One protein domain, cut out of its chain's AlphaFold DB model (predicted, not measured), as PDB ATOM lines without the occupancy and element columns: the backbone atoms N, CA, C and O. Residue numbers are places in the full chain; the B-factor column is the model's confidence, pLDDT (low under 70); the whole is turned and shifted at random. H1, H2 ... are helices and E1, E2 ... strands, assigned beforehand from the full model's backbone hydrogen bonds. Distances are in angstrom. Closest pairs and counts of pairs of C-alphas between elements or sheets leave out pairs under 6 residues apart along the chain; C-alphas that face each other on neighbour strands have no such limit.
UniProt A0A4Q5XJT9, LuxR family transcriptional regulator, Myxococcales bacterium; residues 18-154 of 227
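What this domain is: This is residues 18 to 154 of the 227 residues of the protein "LuxR family transcriptional regulator" of Myxococcales bacterium (UniProt A0A4Q5XJT9). One twisted sheet of two strand hairpins, E1 with E2 and E3 with E4, has helices H1 and H5 crossed over one face while the other face is bare; H2, H3 and H4 form a second, helical group at the E1 side, and H3 is its far end. The printed part has 137 residues, with five named helices and four named strands in the order H1 E1 E2 H2 H3 H4 H5 E3 E4. The sheet's order is E1 E2 E4 E3, antiparallel throughout, and the class is mixed. The whole is compact, with a radius of gyration of the C-alphas of 14.6 A and spans of 44 by 33 by 27 A.

Where its parts are: Find C-alpha 23 at (-16.658, 5.625, 0.804), where H1 begins; it runs to residue 34. Next come E1, residues 38 to 46, 23.6 A long, which bends by 51 degrees at residue 41, and E2, residues 49 to 56, 23.3 A. H2 is residues 66 to 76 and H3 residues 81 to 87. Find C-alpha 92 at (-47.066, 9.009, -4.636); from there H4 runs 20.1 A to residue 105. H5 is residues 117 to 127. E3, residues 135 to 142, spans 22.2 A, and E4, residues 145 to 153, spans 25.5 A and ends with C-alpha 153 at (-19.689, -4.459, -12.439).

How they stand to each other: Look first across the sheet: N 44 and O 51 of E1 and E2 are 2.8 A apart, N 52 and O 150 of E2 and E4 2.8 A, and N 138 and O 149 of E3 and E4 3.0 A, each within hydrogen-bond range. Residues 19 to 20 pair, antiparallel, with 136 to 137 of E3. H1 and H5 are on the same face, forming two layers, helices on one face of a sheet. H5 has a height over the sheet of 9.7 A and runs across the strands, at 84 degrees to E3 on the local plane. H1, at a height of 9.4 A, runs slantwise to the strands. H1 touches H5, closest C-alphas Ser 27 and Ala 126, 4.0 A. H2 only just touches H5, with 3 pairs of C-alphas within 8 A, the closest Leu 76 and Val 120, 5.7 A. H2 touches H4, about perpendicular at 80 degrees, closest C-alphas Leu 72 and Leu 99, 6.0 A. H2 and H3 form a helical hairpin, closest C-alphas Thr 75 and Arg 81, 6.7 A. H4 touches H3 with residues 92 to 95 alone, closest C-alphas Ala 85 and Val 92, 5.6 A; with residues 103 to 105 it only grazes the sheet. In H1 to H5 every O i to N i+4 pair is within hydrogen-bond range.

The domain as a whole: The two C-alphas farthest apart are Tyr 86 and Ala 143, 46.8 A. The printed part has no cut. The link H4 to H5, 11 residues, is long. Mean pLDDT of the printed part is 92.5, and no printed residue is under 70.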
ATOM      1  N   SER A  18      -9.358   2.369 -13.689       79.00
ATOM      2  CA  SER A  18     -10.360   2.545 -12.641       79.00
ATOM      3  C   SER A  18      -9.941   1.767 -11.400       79.00
ATOM      4  O   SER A  18      -9.545   0.605 -11.494       79.00
ATOM      5  N   VAL A  19     -10.007   2.415 -10.240       88.19
ATOM      6  CA  VAL A  19      -9.695   1.792  -8.948       88.19
ATOM      7  C   VAL A  19     -10.988   1.448  -8.216       88.19
ATOM      8  O   VAL A  19     -11.997   2.132  -8.433       88.19
ATOM      9  N   PRO A  20     -11.000   0.417  -7.350       91.69
ATOM     10  CA  PRO A  20     -12.138   0.163  -6.476       91.69
ATOM     11  C   PRO A  20     -12.549   1.437  -5.734       91.69
ATOM     12  O   PRO A  20     -11.710   2.180  -5.219       91.69
ATOM     13  N   ALA A  21     -13.848   1.713  -5.709       92.31
ATOM     14  CA  ALA A  21     -14.374   2.903  -5.069       92.31
ATOM     15  C   ALA A  21     -14.136   2.861  -3.552       92.31
ATOM     16  O   ALA A  21     -14.223   1.812  -2.919       92.31
ATOM     17  N   SER A  22     -13.899   4.027  -2.951       94.06
ATOM     18  CA  SER A  22     -13.906   4.209  -1.497       94.06
ATOM     19  C   SER A  22     -15.149   4.982  -1.059       94.06
ATOM     20  O   SER A  22     -15.737   5.725  -1.852       94.06
ATOM     21  N   VAL A  23     -15.541   4.856   0.215       94.94
ATOM     22  CA  VAL A  23     -16.658   5.625   0.804       94.94
ATOM     23  C   VAL A  23     -16.426   7.128   0.638       94.94
ATOM     24  O   VAL A  23     -17.326   7.856   0.215       94.94
ATOM     25  N   GLY A  24     -15.195   7.592   0.888       96.69
ATOM     26  CA  GLY A  24     -14.816   8.995   0.715       96.69
ATOM     27  C   GLY A  24     -14.969   9.469  -0.731       96.69
ATOM     28  O   GLY A  24     -15.548  10.528  -0.972       96.69
ATOM     29  N   ARG A  25     -14.533   8.662  -1.711       96.19
ATOM     30  CA  ARG A  25     -14.677   9.006  -3.134       96.19
ATOM     31  C   ARG A  25     -16.142   9.014  -3.573       96.19
ATOM     32  O   ARG A  25     -16.545   9.932  -4.284       96.19
ATOM     33  N   CYS A  26     -16.944   8.048  -3.120       97.31
ATOM     34  CA  CYS A  26     -18.380   8.017  -3.399       97.31
ATOM     35  C   CYS A  26     -19.087   9.248  -2.822       97.31
ATOM     36  O   CYS A  26     -19.852   9.905  -3.524       97.31
ATOM     37  N   SER A  27     -18.785   9.583  -1.566       97.75
ATOM     38  CA  SER A  27     -19.357  10.733  -0.861       97.75
ATOM     39  C   SER A  27     -19.014  12.054  -1.544       97.75
ATOM     40  O   SER A  27     -19.900  12.886  -1.723       97.75
ATOM     41  N   ALA A  28     -17.761  12.232  -1.971       97.56
ATOM     42  CA  ALA A  28     -17.321  13.432  -2.678       97.56
ATOM     43  C   ALA A  28     -18.046  13.604  -4.022       97.56
ATOM     44  O   ALA A  28     -18.643  14.649  -4.266       97.56
ATOM     45  N   LEU A  29     -18.075  12.559  -4.859       97.50
ATOM     46  CA  LEU A  29     -18.765  12.615  -6.153       97.50
ATOM     47  C   LEU A  29     -20.272  12.814  -5.997       97.50
ATOM     48  O   LEU A  29     -20.882  13.570  -6.753       97.50
ATOM     49  N   TRP A  30     -20.881  12.150  -5.012       98.00
ATOM     50  CA  TRP A  30     -22.291  12.346  -4.718       98.00
ATOM     51  C   TRP A  30     -22.573  13.778  -4.263       98.00
ATOM     52  O   TRP A  30     -23.515  14.394  -4.758       98.00
ATOM     53  N   LEU A  31     -21.735  14.339  -3.384       97.38
ATOM     54  CA  LEU A  31     -21.847  15.727  -2.944       97.38
ATOM     55  C   LEU A  31     -21.741  16.700  -4.124       97.38
ATOM     56  O   LEU A  31     -22.568  17.602  -4.232       97.38
ATOM     57  N   ASP A  32     -20.772  16.495  -5.014       97.19
ATOM     58  CA  ASP A  32     -20.572  17.335  -6.196       97.19
ATOM     59  C   ASP A  32     -21.757  17.270  -7.177       97.19
ATOM     60  O   ASP A  32     -22.138  18.291  -7.760       97.19
ATOM     61  N   LEU A  33     -22.371  16.093  -7.339       97.25
ATOM     62  CA  LEU A  33     -23.593  15.919  -8.129       97.25
ATOM     63  C   LEU A  33     -24.772  16.674  -7.508       97.25
ATOM     64  O   LEU A  33     -25.427  17.464  -8.188       97.25
ATOM     65  N   VAL A  34     -25.038  16.479  -6.211       97.38
ATOM     66  CA  VAL A  34     -26.186  17.131  -5.557       97.38
ATOM     67  C   VAL A  34     -25.985  18.630  -5.357       97.38
ATOM     68  O   VAL A  34     -26.970  19.357  -5.259       97.38
ATOM     69  N   SER A  35     -24.744  19.119  -5.323       96.62
ATOM     70  CA  SER A  35     -24.444  20.553  -5.294       96.62
ATOM     71  C   SER A  35     -24.483  21.211  -6.676       96.62
ATOM     72  O   SER A  35     -24.255  22.411  -6.767       96.62
ATOM     73  N   GLY A  36     -24.708  20.443  -7.747       95.88
ATOM     74  CA  GLY A  36     -24.739  20.958  -9.115       95.88
ATOM     75  C   GLY A  36     -23.364  21.311  -9.694       95.88
ATOM     76  O   GLY A  36     -23.305  22.085 -10.644       95.88
ATOM     77  N   ARG A  37     -22.265  20.770  -9.144       95.94
ATOM     78  CA  ARG A  37     -20.900  20.944  -9.688       95.94
ATOM     79  C   ARG A  37     -20.591  19.932 -10.789       95.94
ATOM     80  O   ARG A  37     -19.924  20.269 -11.764       95.94
ATOM     81  N   LEU A  38     -21.093  18.709 -10.638       96.62
ATOM     82  CA  LEU A  38     -21.009  17.657 -11.647       96.62
ATOM     83  C   LEU A  38     -22.365  17.423 -12.312       96.62
ATOM     84  O   LEU A  38     -23.423  17.683 -11.736       96.62
ATOM     85  N   GLU A  39     -22.327  16.867 -13.517       96.19
ATOM     86  CA  GLU A  39     -23.486  16.287 -14.185       96.19
ATOM     87  C   GLU A  39     -23.159  14.934 -14.805       96.19
ATOM     88  O   GLU A  39     -22.005  14.642 -15.129       96.19
ATOM     89  N   ILE A  40     -24.186  14.108 -14.982       96.56
ATOM     90  CA  ILE A  40     -24.082  12.862 -15.733       96.56
ATOM     91  C   ILE A  40     -24.189  13.212 -17.215       96.56
ATOM     92  O   ILE A  40     -25.269  13.525 -17.712       96.56
ATOM     93  N   LEU A  41     -23.063  13.132 -17.917       94.62
ATOM     94  CA  LEU A  41     -22.980  13.373 -19.356       94.62
ATOM     95  C   LEU A  41     -23.521  12.185 -20.149       94.62
ATOM     96  O   LEU A  41     -24.135  12.345 -21.202       94.62
ATOM     97  N   GLN A  42     -23.263  10.973 -19.656       92.38
ATOM     98  CA  GLN A  42     -23.590   9.757 -20.382       92.38
ATOM     99  C   GLN A  42     -23.786   8.565 -19.450       92.38
ATOM    100  O   GLN A  42     -23.162   8.459 -18.395       92.38
ATOM    101  N   THR A  43     -24.625   7.629 -19.890       92.44
ATOM    102  CA  THR A  43     -24.857   6.349 -19.223       92.44
ATOM    103  C   THR A  43     -24.710   5.211 -20.216       92.44
ATOM    104  O   THR A  43     -25.271   5.282 -21.313       92.44
ATOM    105  N   ARG A  44     -24.036   4.134 -19.825       88.31
ATOM    106  CA  ARG A  44     -23.946   2.896 -20.606       88.31
ATOM    107  C   ARG A  44     -24.285   1.703 -19.745       88.31
ATOM    108  O   ARG A  44     -23.954   1.665 -18.567       88.31
ATOM    109  N   ALA A  45     -24.939   0.715 -20.338       84.38
ATOM    110  CA  ALA A  45     -25.215  -0.550 -19.679       84.38
ATOM    111  C   ALA A  45     -25.050  -1.691 -20.686       84.38
ATOM    112  O   ALA A  45     -25.837  -1.814 -21.631       84.38
ATOM    113  N   ASN A  46     -24.041  -2.534 -20.473       78.81
ATOM    114  CA  ASN A  46     -23.767  -3.698 -21.304       78.81
ATOM    115  C   ASN A  46     -23.323  -4.893 -20.448       78.81
ATOM    116  O   ASN A  46     -22.462  -4.746 -19.594       78.81
ATOM    117  N   GLN A  47     -23.912  -6.070 -20.693       71.31
ATOM    118  CA  GLN A  47     -23.473  -7.369 -20.150       71.31
ATOM    119  C   GLN A  47     -23.011  -7.364 -18.671       71.31
ATOM    120  O   GLN A  47     -21.922  -7.825 -18.360       71.31
ATOM    121  N   GLY A  48     -23.817  -6.851 -17.734       76.31
ATOM    122  CA  GLY A  48     -23.438  -6.863 -16.306       76.31
ATOM    123  C   GLY A  48     -22.655  -5.636 -15.834       76.31
ATOM    124  O   GLY A  48     -22.543  -5.426 -14.626       76.31
ATOM    125  N   ARG A  49     -22.172  -4.807 -16.764       87.00
ATOM    126  CA  ARG A  49     -21.471  -3.551 -16.507       87.00
ATOM    127  C   ARG A  49     -22.392  -2.364 -16.776       87.00
ATOM    128  O   ARG A  49     -23.018  -2.273 -17.833       87.00
ATOM    129  N   CYS A  50     -22.441  -1.429 -15.839       91.25
ATOM    130  CA  CYS A  50     -23.089  -0.138 -16.000       91.25
ATOM    131  C   CYS A  50     -22.072   0.962 -15.724       91.25
ATOM    132  O   CYS A  50     -21.377   0.912 -14.721       91.25
ATOM    133  N   GLU A  51     -21.983   1.945 -16.603       92.94
ATOM    134  CA  GLU A  51     -21.008   3.020 -16.514       92.94
ATOM    135  C   GLU A  51     -21.710   4.371 -16.596       92.94
ATOM    136  O   GLU A  51     -22.610   4.572 -17.419       92.94
ATOM    137  N   LEU A  52     -21.290   5.289 -15.732       95.12
ATOM    138  CA  LEU A  52     -21.620   6.702 -15.805       95.12
ATOM    139  C   LEU A  52     -20.378   7.482 -16.186       95.12
ATOM    140  O   LEU A  52     -19.307   7.268 -15.621       95.12
ATOM    141  N   THR A  53     -20.561   8.445 -17.071       95.56
ATOM    142  CA  THR A  53     -19.573   9.480 -17.342       95.56
ATOM    143  C   THR A  53     -20.047  10.761 -16.677       95.56
ATOM    144  O   THR A  53     -21.117  11.273 -17.013       95.56
ATOM    145  N   LEU A  54     -19.262  11.261 -15.731       96.50
ATOM    146  CA  LEU A  54     -19.492  12.522 -15.043       96.50
ATOM    147  C   LEU A  54     -18.545  13.584 -15.595       96.50
ATOM    148  O   LEU A  54     -17.373  13.302 -15.852       96.50
ATOM    149  N   GLY A  55     -19.045  14.804 -15.736       95.12
ATOM    150  CA  GLY A  55     -18.241  15.965 -16.102       95.12
ATOM    151  C   GLY A  55     -18.564  17.152 -15.214       95.12
ATOM    152  O   GLY A  55     -19.669  17.257 -14.678       95.12
ATOM    153  N   ALA A  56     -17.591  18.046 -15.055       94.00
ATOM    154  CA  ALA A  56     -17.844  19.351 -14.462       94.00
ATOM    155  C   ALA A  56     -18.821  20.136 -15.340       94.00
ATOM    156  O   ALA A  56     -18.663  20.187 -16.562       94.00
ATOM    157  N   ARG A  57     -19.812  20.768 -14.710       91.31
ATOM    158  CA  ARG A  57     -20.641  21.755 -15.403       91.31
ATOM    159  C   ARG A  57     -19.817  23.019 -15.623       91.31
ATOM    160  O   ARG A  57     -19.173  23.497 -14.694       91.31
ATOM    161  N   GLU A  58     -19.892  23.596 -16.820       86.50
ATOM    162  CA  GLU A  58     -19.307  24.922 -17.091       86.50
ATOM    163  C   GLU A  58     -19.931  25.998 -16.197       86.50
ATOM    164  O   GLU A  58     -19.239  26.856 -15.658       86.50
ATOM    165  N   VAL A  59     -21.251  25.911 -16.016       88.12
ATOM    166  CA  VAL A  59     -22.019  26.765 -15.113       88.12
ATOM    167  C   VAL A  59     -22.655  25.870 -14.053       88.12
ATOM    168  O   VAL A  59     -23.482  25.021 -14.410       88.12
ATOM    169  N   PRO A  60     -22.299  26.030 -12.763       87.12
ATOM    170  CA  PRO A  60     -22.904  25.255 -11.693       87.12
ATOM    171  C   PRO A  60     -24.428  25.366 -11.725       87.12
ATOM    172  O   PRO A  60     -24.995  26.460 -11.792       87.12
ATOM    173  N   ALA A  61     -25.101  24.219 -11.688       90.69
ATOM    174  CA  ALA A  61     -26.549  24.194 -11.559       90.69
ATOM    175  C   ALA A  61     -26.949  24.552 -10.123       90.69
ATOM    176  O   ALA A  61     -26.146  24.473  -9.192       90.69
ATOM    177  N   ARG A  62     -28.224  24.901  -9.924       93.00
ATOM    178  CA  ARG A  62     -28.754  25.037  -8.564       93.00
ATOM    179  C   ARG A  62     -28.597  23.701  -7.823       93.00
ATOM    180  O   ARG A  62     -28.971  22.675  -8.397       93.00
ATOM    181  N   PRO A  63     -28.106  23.708  -6.570       95.31
ATOM    182  CA  PRO A  63     -28.089  22.517  -5.737       95.31
ATOM    183  C   PRO A  63     -29.473  21.877  -5.653       95.31
ATOM    184  O   PRO A  63     -30.498  22.570  -5.649       95.31
ATOM    185  N   LEU A  64     -29.506  20.551  -5.547       95.38
ATOM    186  CA  LEU A  64     -30.741  19.837  -5.272       95.38
ATOM    187  C   LEU A  64     -31.339  20.344  -3.966       95.38
ATOM    188  O   LEU A  64     -30.672  20.390  -2.932       95.38
ATOM    189  N   GLN A  65     -32.629  20.662  -4.002       94.88
ATOM    190  CA  GLN A  65     -33.372  20.949  -2.785       94.88
ATOM    191  C   GLN A  65     -33.293  19.749  -1.838       94.88
ATOM    192  O   GLN A  65     -33.419  18.604  -2.281       94.88
ATOM    193  N   THR A  66     -33.164  20.012  -0.534       94.50
ATOM    194  CA  THR A  66     -33.041  18.984   0.512       94.50
ATOM    195  C   THR A  66     -34.102  17.895   0.377       94.50
ATOM    196  O   THR A  66     -33.775  16.713   0.376       94.50
ATOM    197  N   ARG A  67     -35.361  18.287   0.144       94.88
ATOM    198  CA  ARG A  67     -36.477  17.352  -0.054       94.88
ATOM    199  C   ARG A  67     -36.315  16.479  -1.299       94.88
ATOM    200  O   ARG A  67     -36.595  15.288  -1.257       94.88
ATOM    201  N   GLY A  68     -35.881  17.061  -2.417       95.38
ATOM    202  CA  GLY A  68     -35.673  16.321  -3.664       95.38
ATOM    203  C   GLY A  68     -34.528  15.316  -3.548       95.38
ATOM    204  O   GLY A  68     -34.656  14.182  -4.011       95.38
ATOM    205  N   ARG A  69     -33.443  15.715  -2.873       96.00
ATOM    206  CA  ARG A  69     -32.327  14.833  -2.525       96.00
ATOM    207  C   ARG A  69     -32.790  13.675  -1.640       96.00
ATOM    208  O   ARG A  69     -32.497  12.534  -1.976       96.00
ATOM    209  N   ASP A  70     -33.532  13.959  -0.572       95.69
ATOM    210  CA  ASP A  70     -34.035  12.939   0.354       95.69
ATOM    211  C   ASP A  70     -34.937  11.919  -0.358       95.69
ATOM    212  O   ASP A  70     -34.697  10.714  -0.302       95.69
ATOM    213  N   ILE A  71     -35.899  12.397  -1.158       96.06
ATOM    214  CA  ILE A  71     -36.765  11.534  -1.978       96.06
ATOM    215  C   ILE A  71     -35.942  10.623  -2.898       96.06
ATOM    216  O   ILE A  71     -36.251   9.431  -3.023       96.06
ATOM    217  N   LEU A  72     -34.923  11.173  -3.566       95.81
ATOM    218  CA  LEU A  72     -34.075  10.410  -4.475       95.81
ATOM    219  C   LEU A  72     -33.282   9.340  -3.726       95.81
ATOM    220  O   LEU A  72     -33.339   8.175  -4.110       95.81
ATOM    221  N   GLU A  73     -32.572   9.719  -2.669       95.62
ATOM    222  CA  GLU A  73     -31.726   8.803  -1.908       95.62
ATOM    223  C   GLU A  73     -32.546   7.668  -1.304       95.62
ATOM    224  O   GLU A  73     -32.256   6.507  -1.587       95.62
ATOM    225  N   ARG A  74     -33.626   7.978  -0.579       94.75
ATOM    226  CA  ARG A  74     -34.501   6.966   0.030       94.75
ATOM    227  C   ARG A  74     -35.062   6.004  -1.018       94.75
ATOM    228  O   ARG A  74     -35.025   4.787  -0.838       94.75
ATOM    229  N   THR A  75     -35.502   6.526  -2.168       93.62
ATOM    230  CA  THR A  75     -36.013   5.686  -3.265       93.62
ATOM    231  C   THR A  75     -34.937   4.753  -3.822       93.62
ATOM    232  O   THR A  75     -35.208   3.572  -4.046       93.62
ATOM    233  N   LEU A  76     -33.737   5.273  -4.096       93.00
ATOM    234  CA  LEU A  76     -32.663   4.491  -4.711       93.00
ATOM    235  C   LEU A  76     -32.019   3.505  -3.728       93.00
ATOM    236  O   LEU A  76     -31.567   2.451  -4.162       93.00
ATOM    237  N   LEU A  77     -32.061   3.797  -2.426       91.88
ATOM    238  CA  LEU A  77     -31.639   2.902  -1.345       91.88
ATOM    239  C   LEU A  77     -32.674   1.804  -1.018       91.88
ATOM    240  O   LEU A  77     -32.447   0.994  -0.119       91.88
ATOM    241  N   GLY A  78     -33.787   1.743  -1.760       89.31
ATOM    242  CA  GLY A  78     -34.763   0.652  -1.690       89.31
ATOM    243  C   GLY A  78     -35.960   0.905  -0.775       89.31
ATOM    244  O   GLY A  78     -36.757  -0.006  -0.551       89.31
ATOM    245  N   GLU A  79     -36.144   2.121  -0.257       91.25
ATOM    246  CA  GLU A  79     -37.347   2.414   0.516       91.25
ATOM    247  C   GLU A  79     -38.604   2.399  -0.362       91.25
ATOM    248  O   GLU A  79     -38.637   2.838  -1.520       91.25
ATOM    249  N   ARG A  80     -39.696   1.875   0.202       89.81
ATOM    250  CA  ARG A  80     -40.960   1.744  -0.522       89.81
ATOM    251  C   ARG A  80     -41.582   3.121  -0.722       89.81
ATOM    252  O   ARG A  80     -41.834   3.840   0.236       89.81
ATOM    253  N   ARG A  81     -41.971   3.442  -1.959       90.69
ATOM    254  CA  ARG A  81     -42.546   4.755  -2.318       90.69
ATOM    255  C   ARG A  81     -43.730   5.190  -1.452       90.69
ATOM    256  O   ARG A  81     -43.865   6.376  -1.202       90.69
ATOM    257  N   LYS A  82     -44.588   4.260  -1.011       91.19
ATOM    258  CA  LYS A  82     -45.722   4.581  -0.125       91.19
ATOM    259  C   LYS A  82     -45.266   5.034   1.265       91.19
ATOM    260  O   LYS A  82     -45.902   5.911   1.825       91.19
ATOM    261  N   VAL A  83     -44.175   4.462   1.774       94.44
ATOM    262  CA  VAL A  83     -43.575   4.841   3.063       94.44
ATOM    263  C   VAL A  83     -42.966   6.232   2.944       94.44
ATOM    264  O   VAL A  83     -43.369   7.127   3.667       94.44
ATOM    265  N   ILE A  84     -42.124   6.459   1.930       94.69
ATOM    266  CA  ILE A  84     -41.530   7.782   1.674       94.69
ATOM    267  C   ILE A  84     -42.621   8.853   1.497       94.69
ATOM    268  O   ILE A  84     -42.515   9.950   2.032       94.69
ATOM    269  N   ALA A  85     -43.673   8.541   0.733       93.94
ATOM    270  CA  ALA A  85     -44.784   9.456   0.494       93.94
ATOM    271  C   ALA A  85     -45.532   9.807   1.790       93.94
ATOM    272  O   ALA A  85     -45.787  10.984   2.038       93.94
ATOM    273  N   TYR A  86     -45.827   8.800   2.615       96.69
ATOM    274  CA  TYR A  86     -46.449   8.976   3.925       96.69
ATOM    275  C   TYR A  86     -45.575   9.836   4.850       96.69
ATOM    276  O   TYR A  86     -46.037  10.869   5.327       96.69
ATOM    277  N   ASP A  87     -44.298   9.481   5.008       96.62
ATOM    278  CA  ASP A  87     -43.369  10.167   5.915       96.62
ATOM    279  C   ASP A  87     -43.138  11.633   5.530       96.62
ATOM    280  O   ASP A  87     -42.969  12.494   6.387       96.62
ATOM    281  N   LEU A  88     -43.127  11.931   4.227       94.44
ATOM    282  CA  LEU A  88     -42.906  13.283   3.714       94.44
ATOM    283  C   LEU A  88     -44.200  14.077   3.497       94.44
ATOM    284  O   LEU A  88     -44.128  15.189   2.956       94.44
ATOM    285  N   GLY A  89     -45.363  13.515   3.845       94.88
ATOM    286  CA  GLY A  89     -46.667  14.150   3.654       94.88
ATOM    287  C   GLY A  89     -46.956  14.516   2.194       94.88
ATOM    288  O   GLY A  89     -47.458  15.604   1.915       94.88
ATOM    289  N   VAL A  90     -46.587  13.653   1.238       94.81
ATOM    290  CA  VAL A  90     -46.831  13.857  -0.203       94.81
ATOM    291  C   VAL A  90     -47.624  12.719  -0.817       94.81
ATOM    292  O   VAL A  90     -47.632  11.594  -0.331       94.81
ATOM    293  N   SER A  91     -48.241  12.979  -1.968       95.25
ATOM    294  CA  SER A  91     -48.798  11.907  -2.788       95.25
ATOM    295  C   SER A  91     -47.693  11.120  -3.507       95.25
ATOM    296  O   SER A  91     -46.631  11.647  -3.851       95.25
ATOM    297  N   VAL A  92     -47.968   9.850  -3.822       93.81
ATOM    298  CA  VAL A  92     -47.066   9.009  -4.636       93.81
ATOM    299  C   VAL A  92     -46.826   9.624  -6.025       93.81
ATOM    300  O   VAL A  92     -45.730   9.504  -6.576       93.81
ATOM    301  N   SER A  93     -47.823  10.319  -6.580       92.12
ATOM    302  CA  SER A  93     -47.707  11.036  -7.854       92.12
ATOM    303  C   SER A  93     -46.730  12.210  -7.762       92.12
ATOM    304  O   SER A  93     -45.885  12.369  -8.644       92.12
ATOM    305  N   MET A  94     -46.785  12.989  -6.676       93.94
ATOM    306  CA  MET A  94     -45.834  14.077  -6.445       93.94
ATOM    307  C   MET A  94     -44.413  13.543  -6.261       93.94
ATOM    308  O   MET A  94     -43.491  14.058  -6.886       93.94
ATOM    309  N   LEU A  95     -44.242  12.451  -5.510       94.38
ATOM    310  CA  LEU A  95     -42.954  11.770  -5.370       94.38
ATOM    311  C   LEU A  95     -42.367  11.378  -6.739       94.38
ATOM    312  O   LEU A  95     -41.189  11.618  -7.001       94.38
ATOM    313  N   ALA A  96     -43.179  10.816  -7.640       92.19
ATOM    314  CA  ALA A  96     -42.734  10.441  -8.983       92.19
ATOM    315  C   ALA A  96     -42.326  11.654  -9.841       92.19
ATOM    316  O   ALA A  96     -41.327  11.582 -10.564       92.19
ATOM    317  N   LEU A  97     -43.068  12.763  -9.748       93.56
ATOM    318  CA  LEU A  97     -42.734  14.021 -10.422       93.56
ATOM    319  C   LEU A  97     -41.430  14.617  -9.883       93.56
ATOM    320  O   LEU A  97     -40.559  14.986 -10.671       93.56
ATOM    321  N   THR A  98     -41.257  14.643  -8.559       95.38
ATOM    322  CA  THR A  98     -40.020  15.108  -7.923       95.38
ATOM    323  C   THR A  98     -38.830  14.252  -8.341       95.38
ATOM    324  O   THR A  98     -37.821  14.804  -8.765       95.38
ATOM    325  N   LEU A  99     -38.953  12.919  -8.327       95.19
ATOM    326  CA  LEU A  99     -37.896  12.025  -8.811       95.19
ATOM    327  C   LEU A  99     -37.514  12.324 -10.261       95.19
ATOM    328  O   LEU A  99     -36.330  12.390 -10.576       95.19
ATOM    329  N   LYS A 100     -38.499  12.524 -11.146       94.69
ATOM    330  CA  LYS A 100     -38.238  12.863 -12.550       94.69
ATOM    331  C   LYS A 100     -37.472  14.184 -12.673       94.69
ATOM    332  O   LYS A 100     -36.506  14.245 -13.427       94.69
ATOM    333  N   GLY A 101     -37.882  15.216 -11.932       95.12
ATOM    334  CA  GLY A 101     -37.211  16.518 -11.929       95.12
ATOM    335  C   GLY A 101     -35.779  16.448 -11.394       95.12
ATOM    336  O   GLY A 101     -34.861  16.980 -12.015       95.12
ATOM    337  N   VAL A 102     -35.570  15.727 -10.291       96.44
ATOM    338  CA  VAL A 102     -34.240  15.536  -9.698       96.44
ATOM    339  C   VAL A 102     -33.325  14.762 -10.649       96.44
ATOM    340  O   VAL A 102     -32.213  15.208 -10.917       96.44
ATOM    341  N   LEU A 103     -33.790  13.650 -11.223       96.50
ATOM    342  CA  LEU A 103     -33.011  12.894 -12.209       96.50
ATOM    343  C   LEU A 103     -32.628  13.771 -13.408       96.50
ATOM    344  O   LEU A 103     -31.466  13.767 -13.807       96.50
ATOM    345  N   ALA A 104     -33.558  14.588 -13.911       95.12
ATOM    346  CA  ALA A 104     -33.277  15.520 -15.000       95.12
ATOM    347  C   ALA A 104     -32.194  16.544 -14.628       95.12
ATOM    348  O   ALA A 104     -31.286  16.784 -15.422       95.12
ATOM    349  N   SER A 105     -32.224  17.092 -13.410       94.62
ATOM    350  CA  SER A 105     -31.188  18.026 -12.940       94.62
ATOM    351  C   SER A 105     -29.801  17.385 -12.773       94.62
ATOM    352  O   SER A 105     -28.785  18.069 -12.904       94.62
ATOM    353  N   LEU A 106     -29.744  16.063 -12.574       96.00
ATOM    354  CA  LEU A 106     -28.502  15.284 -12.580       96.00
ATOM    355  C   LEU A 106     -28.011  14.927 -13.996       96.00
ATOM    356  O   LEU A 106     -26.930  14.361 -14.121       96.00
ATOM    357  N   GLY A 107     -28.774  15.236 -15.052       95.25
ATOM    358  CA  GLY A 107     -28.453  14.879 -16.441       95.25
ATOM    359  C   GLY A 107     -29.136  13.600 -16.948       95.25
ATOM    360  O   GLY A 107     -28.828  13.116 -18.033       95.25
ATOM    361  N   LEU A 108     -30.088  13.034 -16.198       94.75
ATOM    362  CA  LEU A 108     -30.788  11.798 -16.560       94.75
ATOM    363  C   LEU A 108     -32.224  12.055 -17.033       94.75
ATOM    364  O   LEU A 108     -33.063  12.560 -16.294       94.75
ATOM    365  N   SER A 109     -32.561  11.581 -18.230       91.00
ATOM    366  CA  SER A 109     -33.924  11.635 -18.792       91.00
ATOM    367  C   SER A 109     -34.734  10.343 -18.589       91.00
ATOM    368  O   SER A 109     -35.821  10.178 -19.147       91.00
ATOM    369  N   CYS A 110     -34.216   9.400 -17.799       88.06
ATOM    370  CA  CYS A 110     -34.799   8.071 -17.633       88.06
ATOM    371  C   CYS A 110     -35.992   8.033 -16.658       88.06
ATOM    372  O   CYS A 110     -36.192   8.907 -15.813       88.06
ATOM    373  N   LYS A 111     -36.795   6.964 -16.750       87.25
ATOM    374  CA  LYS A 111     -37.815   6.650 -15.738       87.25
ATOM    375  C   LYS A 111     -37.119   6.247 -14.429       87.25
ATOM    376  O   LYS A 111     -36.132   5.518 -14.508       87.25
ATOM    377  N   PRO A 112     -37.673   6.552 -13.238       85.06
ATOM    378  CA  PRO A 112     -37.061   6.156 -11.967       85.06
ATOM    379  C   PRO A 112     -36.740   4.659 -11.869       85.06
ATOM    380  O   PRO A 112     -35.690   4.281 -11.379       85.06
ATOM    381  N   ALA A 113     -37.590   3.781 -12.410       85.12
ATOM    382  CA  ALA A 113     -37.331   2.336 -12.415       85.12
ATOM    383  C   ALA A 113     -36.090   1.917 -13.236       85.12
ATOM    384  O   ALA A 113     -35.575   0.818 -13.040       85.12
ATOM    385  N   LEU A 114     -35.613   2.782 -14.134       87.25
ATOM    386  CA  LEU A 114     -34.506   2.556 -15.068       87.25
ATOM    387  C   LEU A 114     -33.252   3.357 -14.706       87.25
ATOM    388  O   LEU A 114     -32.332   3.436 -15.515       87.25
ATOM    389  N   VAL A 115     -33.193   3.935 -13.501       93.69
ATOM    390  CA  VAL A 115     -31.992   4.637 -13.036       93.69
ATOM    391  C   VAL A 115     -30.775   3.707 -13.159       93.69
ATOM    392  O   VAL A 115     -30.872   2.544 -12.738       93.69
ATOM    393  N   PRO A 116     -29.657   4.164 -13.752       94.12
ATOM    394  CA  PRO A 116     -28.461   3.344 -13.930       94.12
ATOM    395  C   PRO A 116     -27.987   2.742 -12.604       94.12
ATOM    396  O   PRO A 116     -27.939   3.439 -11.589       94.12
ATOM    397  N   SER A 117     -27.621   1.457 -12.598       93.06
ATOM    398  CA  SER A 117     -27.184   0.784 -11.366       93.06
ATOM    399  C   SER A 117     -25.936   1.435 -10.771       93.06
ATOM    400  O   SER A 117     -25.855   1.548  -9.556       93.06
ATOM    401  N   ALA A 118     -25.023   1.956 -11.593       94.94
ATOM    402  CA  ALA A 118     -23.855   2.698 -11.120       94.94
ATOM    403  C   ALA A 118     -24.210   3.939 -10.273       94.94
ATOM    404  O   ALA A 118     -23.510   4.217  -9.304       94.94
ATOM    405  N   LEU A 119     -25.325   4.635 -10.551       96.50
ATOM    406  CA  LEU A 119     -25.765   5.763  -9.713       96.50
ATOM    407  C   LEU A 119     -26.276   5.268  -8.358       96.50
ATOM    408  O   LEU A 119     -25.971   5.848  -7.321       96.50
ATOM    409  N   VAL A 120     -27.040   4.175  -8.370       95.31
ATOM    410  CA  VAL A 120     -27.555   3.545  -7.148       95.31
ATOM    411  C   VAL A 120     -26.397   3.101  -6.252       95.31
ATOM    412  O   VAL A 120     -26.396   3.378  -5.057       95.31
ATOM    413  N   MET A 121     -25.373   2.482  -6.840       94.81
ATOM    414  CA  MET A 121     -24.175   2.026  -6.131       94.81
ATOM    415  C   MET A 121     -23.370   3.203  -5.588       94.81
ATOM    416  O   MET A 121     -22.995   3.195  -4.420       94.81
ATOM    417  N   LEU A 122     -23.187   4.264  -6.376       96.75
ATOM    418  CA  LEU A 122     -22.540   5.485  -5.900       96.75
ATOM    419  C   LEU A 122     -23.223   6.039  -4.637       96.75
ATOM    420  O   LEU A 122     -22.543   6.371  -3.668       96.75
ATOM    421  N   ILE A 123     -24.559   6.079  -4.616       96.25
ATOM    422  CA  ILE A 123     -25.330   6.543  -3.452       96.25
ATOM    423  C   ILE A 123     -25.195   5.571  -2.274       96.25
ATOM    424  O   ILE A 123     -25.006   6.025  -1.146       96.25
ATOM    425  N   HIS A 124     -25.213   4.253  -2.510       94.50
ATOM    426  CA  HIS A 124     -24.911   3.274  -1.460       94.50
ATOM    427  C   HIS A 124     -23.525   3.498  -0.849       94.50
ATOM    428  O   HIS A 124     -23.404   3.452   0.367       94.50
ATOM    429  N   GLY A 125     -22.500   3.790  -1.650       94.75
ATOM    430  CA  GLY A 125     -21.163   4.093  -1.136       94.75
ATOM    431  C   GLY A 125     -21.063   5.435  -0.419       94.75
ATOM    432  O   GLY A 125     -20.246   5.580   0.480       94.75
ATOM    433  N   ALA A 126     -21.885   6.413  -0.803       96.00
ATOM    434  CA  ALA A 126     -21.918   7.735  -0.178       96.00
ATOM    435  C   ALA A 126     -22.716   7.772   1.137       96.00
ATOM    436  O   ALA A 126     -22.496   8.643   1.975       96.00
ATOM    437  N   ARG A 127     -23.697   6.874   1.294       94.19
ATOM    438  CA  ARG A 127     -24.596   6.819   2.461       94.19
ATOM    439  C   ARG A 127     -24.362   5.615   3.365       94.19
ATOM    440  O   ARG A 127     -24.830   5.610   4.499       94.19
ATOM    441  N   GLY A 128     -23.686   4.593   2.863       89.00
ATOM    442  CA  GLY A 128     -23.395   3.365   3.579       89.00
ATOM    443  C   GLY A 128     -22.057   3.404   4.321       89.00
ATOM    444  O   GLY A 128     -21.223   4.274   4.081       89.00
ATOM    445  N   PRO A 129     -21.825   2.421   5.205       85.94
ATOM    446  CA  PRO A 129     -20.579   2.297   5.963       85.94
ATOM    447  C   PRO A 129     -19.410   1.756   5.123       85.94
ATOM    448  O   PRO A 129     -18.265   1.794   5.563       85.94
ATOM    449  N   CYS A 130     -19.686   1.218   3.933       87.06
ATOM    450  CA  CYS A 130     -18.702   0.603   3.053       87.06
ATOM    451  C   CYS A 130     -18.986   0.950   1.590       87.06
ATOM    452  O   CYS A 130     -20.135   1.160   1.195       87.06
ATOM    453  N   ALA A 131     -17.933   0.984   0.773       88.06
ATOM    454  CA  ALA A 131     -18.093   1.123  -0.665       88.06
ATOM    455  C   ALA A 131     -18.724  -0.158  -1.247       88.06
ATOM    456  O   ALA A 131     -18.386  -1.254  -0.793       88.06
ATOM    457  N   PRO A 132     -19.628  -0.054  -2.237       89.19
ATOM    458  CA  PRO A 132     -20.230  -1.219  -2.863       89.19
ATOM    459  C   PRO A 132     -19.182  -2.045  -3.600       89.19
ATOM    460  O   PRO A 132     -18.324  -1.508  -4.307       89.19
ATOM    461  N   VAL A 133     -19.305  -3.364  -3.497       84.81
ATOM    462  CA  VAL A 133     -18.468  -4.289  -4.260       84.81
ATOM    463  C   VAL A 133     -18.731  -4.124  -5.758       84.81
ATOM    464  O   VAL A 133     -19.871  -3.986  -6.210       84.81
ATOM    465  N   GLY A 134     -17.652  -4.134  -6.540       87.75
ATOM    466  CA  GLY A 134     -17.721  -4.004  -7.992       87.75
ATOM    467  C   GLY A 134     -17.982  -2.580  -8.488       87.75
ATOM    468  O   GLY A 134     -18.203  -2.409  -9.684       87.75
ATOM    469  N   LEU A 135     -17.951  -1.569  -7.611       92.69
ATOM    470  CA  LEU A 135     -17.932  -0.168  -8.017       92.69
ATOM    471  C   LEU A 135     -16.485   0.299  -8.192       92.69
ATOM    472  O   LEU A 135     -15.678   0.210  -7.268       92.69
ATOM    473  N   PHE A 136     -16.176   0.842  -9.361       93.69
ATOM    474  CA  PHE A 136     -14.870   1.380  -9.715       93.69
ATOM    475  C   PHE A 136     -15.007   2.832 -10.148       93.69
ATOM    476  O   PHE A 136     -15.978   3.207 -10.810       93.69
ATOM    477  N   ILE A 137     -14.031   3.652  -9.772       95.56
ATOM    478  CA  ILE A 137     -13.989   5.070 -10.112       95.56
ATOM    479  C   ILE A 137     -12.647   5.355 -10.777       95.56
ATOM    480  O   ILE A 137     -11.595   5.006 -10.245       95.56
ATOM    481  N   GLY A 138     -12.695   5.980 -11.947       93.81
ATOM    482  CA  GLY A 138     -11.517   6.419 -12.686       93.81
ATOM    483  C   GLY A 138     -11.679   7.867 -13.113       93.81
ATOM    484  O   GLY A 138     -12.777   8.291 -13.457       93.81
ATOM    485  N   ASP A 139     -10.592   8.627 -13.095       92.44
ATOM    486  CA  ASP A 139     -10.565   9.990 -13.611       92.44
ATOM    487  C   ASP A 139      -9.685  10.047 -14.856       92.44
ATOM    488  O   ASP A 139      -8.641   9.400 -14.920       92.44
ATOM    489  N   CYS A 140     -10.066  10.869 -15.825       89.69
ATOM    490  CA  CYS A 140      -9.166  11.290 -16.886       89.69
ATOM    491  C   CYS A 140      -9.357  12.774 -17.199       89.69
ATOM    492  O   CYS A 140     -10.318  13.410 -16.759       89.69
ATOM    493  N   SER A 141      -8.418  13.330 -17.955       88.81
ATOM    494  CA  SER A 141      -8.572  14.643 -18.569       88.81
ATOM    495  C   SER A 141      -8.813  14.456 -20.062       88.81
ATOM    496  O   SER A 141      -8.090  13.706 -20.717       88.81
ATOM    497  N   HIS A 142      -9.827  15.124 -20.601       83.62
ATOM    498  CA  HIS A 142     -10.122  15.131 -22.028       83.62
ATOM    499  C   HIS A 142     -10.513  16.545 -22.455       83.62
ATOM    500  O   HIS A 142     -11.373  17.160 -21.828       83.62
ATOM    501  N   ALA A 143      -9.851  17.076 -23.489       84.88
ATOM    502  CA  ALA A 143     -10.029  18.457 -23.952       84.88
ATOM    503  C   ALA A 143      -9.926  19.502 -22.814       84.88
ATOM    504  O   ALA A 143     -10.728  20.428 -22.720       84.88
ATOM    505  N   GLY A 144      -8.973  19.313 -21.891       83.94
ATOM    506  CA  GLY A 144      -8.772  20.199 -20.736       83.94
ATOM    507  C   GLY A 144      -9.838  20.090 -19.640       83.94
ATOM    508  O   GLY A 144      -9.792  20.842 -18.669       83.94
ATOM    509  N   ARG A 145     -10.792  19.158 -19.759       87.19
ATOM    510  CA  ARG A 145     -11.848  18.919 -18.768       87.19
ATOM    511  C   ARG A 145     -11.595  17.631 -18.008       87.19
ATOM    512  O   ARG A 145     -11.284  16.601 -18.602       87.19
ATOM    513  N   ARG A 146     -11.801  17.671 -16.692       90.50
ATOM    514  CA  ARG A 146     -11.818  16.463 -15.866       90.50
ATOM    515  C   ARG A 146     -13.107  15.687 -16.125       90.50
ATOM    516  O   ARG A 146     -14.201  16.219 -15.938       90.50
ATOM    517  N   ILE A 147     -12.950  14.430 -16.512       94.12
ATOM    518  CA  ILE A 147     -14.022  13.460 -16.696       94.12
ATOM    519  C   ILE A 147     -13.835  12.354 -15.662       94.12
ATOM    520  O   ILE A 147     -12.724  11.863 -15.463       94.12
ATOM    521  N   THR A 148     -14.921  11.955 -15.009       95.69
ATOM    522  CA  THR A 148     -14.912  10.858 -14.038       95.69
ATOM    523  C   THR A 148     -15.814   9.739 -14.532       95.69
ATOM    524  O   THR A 148     -16.988   9.957 -14.825       95.69
ATOM    525  N   PHE A 149     -15.285   8.525 -14.593       95.00
ATOM    526  CA  PHE A 149     -16.035   7.313 -14.885       95.00
ATOM    527  C   PHE A 149     -16.421   6.628 -13.581       95.00
ATOM    528  O   PHE A 149     -15.570   6.388 -12.725       95.00
ATOM    529  N   VAL A 150     -17.702   6.298 -13.444       95.69
ATOM    530  CA  VAL A 150     -18.221   5.472 -12.352       95.69
ATOM    531  C   VAL A 150     -18.750   4.185 -12.963       95.69
ATOM    532  O   VAL A 150     -19.808   4.174 -13.594       95.69
ATOM    533  N   THR A 151     -18.004   3.104 -12.779       93.50
ATOM    534  CA  THR A 151     -18.272   1.807 -13.391       93.50
ATOM    535  C   THR A 151     -18.728   0.824 -12.332       93.50
ATOM    536  O   THR A 151     -17.963   0.455 -11.452       93.50
ATOM    537  N   GLN A 152     -19.964   0.355 -12.438       91.56
ATOM    538  CA  GLN A 152     -20.448  -0.796 -11.694       91.56
ATOM    539  C   GLN A 152     -20.297  -2.061 -12.533       91.56
ATOM    540  O   GLN A 152     -20.840  -2.145 -13.634       91.56
ATOM    541  N   VAL A 153     -19.672  -3.078 -11.959       89.12
ATOM    542  CA  VAL A 153     -19.689  -4.459 -12.439       89.12
ATOM    543  C   VAL A 153     -20.478  -5.286 -11.435       89.12
ATOM    544  O   VAL A 153     -20.142  -5.338 -10.255       89.12
ATOM    545  N   LEU A 154     -21.585  -5.881 -11.870       83.81
ATOM    546  CA  LEU A 154     -22.386  -6.745 -11.007       83.81
ATOM    547  C   LEU A 154     -21.773  -8.145 -10.980       83.81
ATOM    548  O   LEU A 154     -21.805  -8.849 -11.987       83.81
TER     549      LEU A 154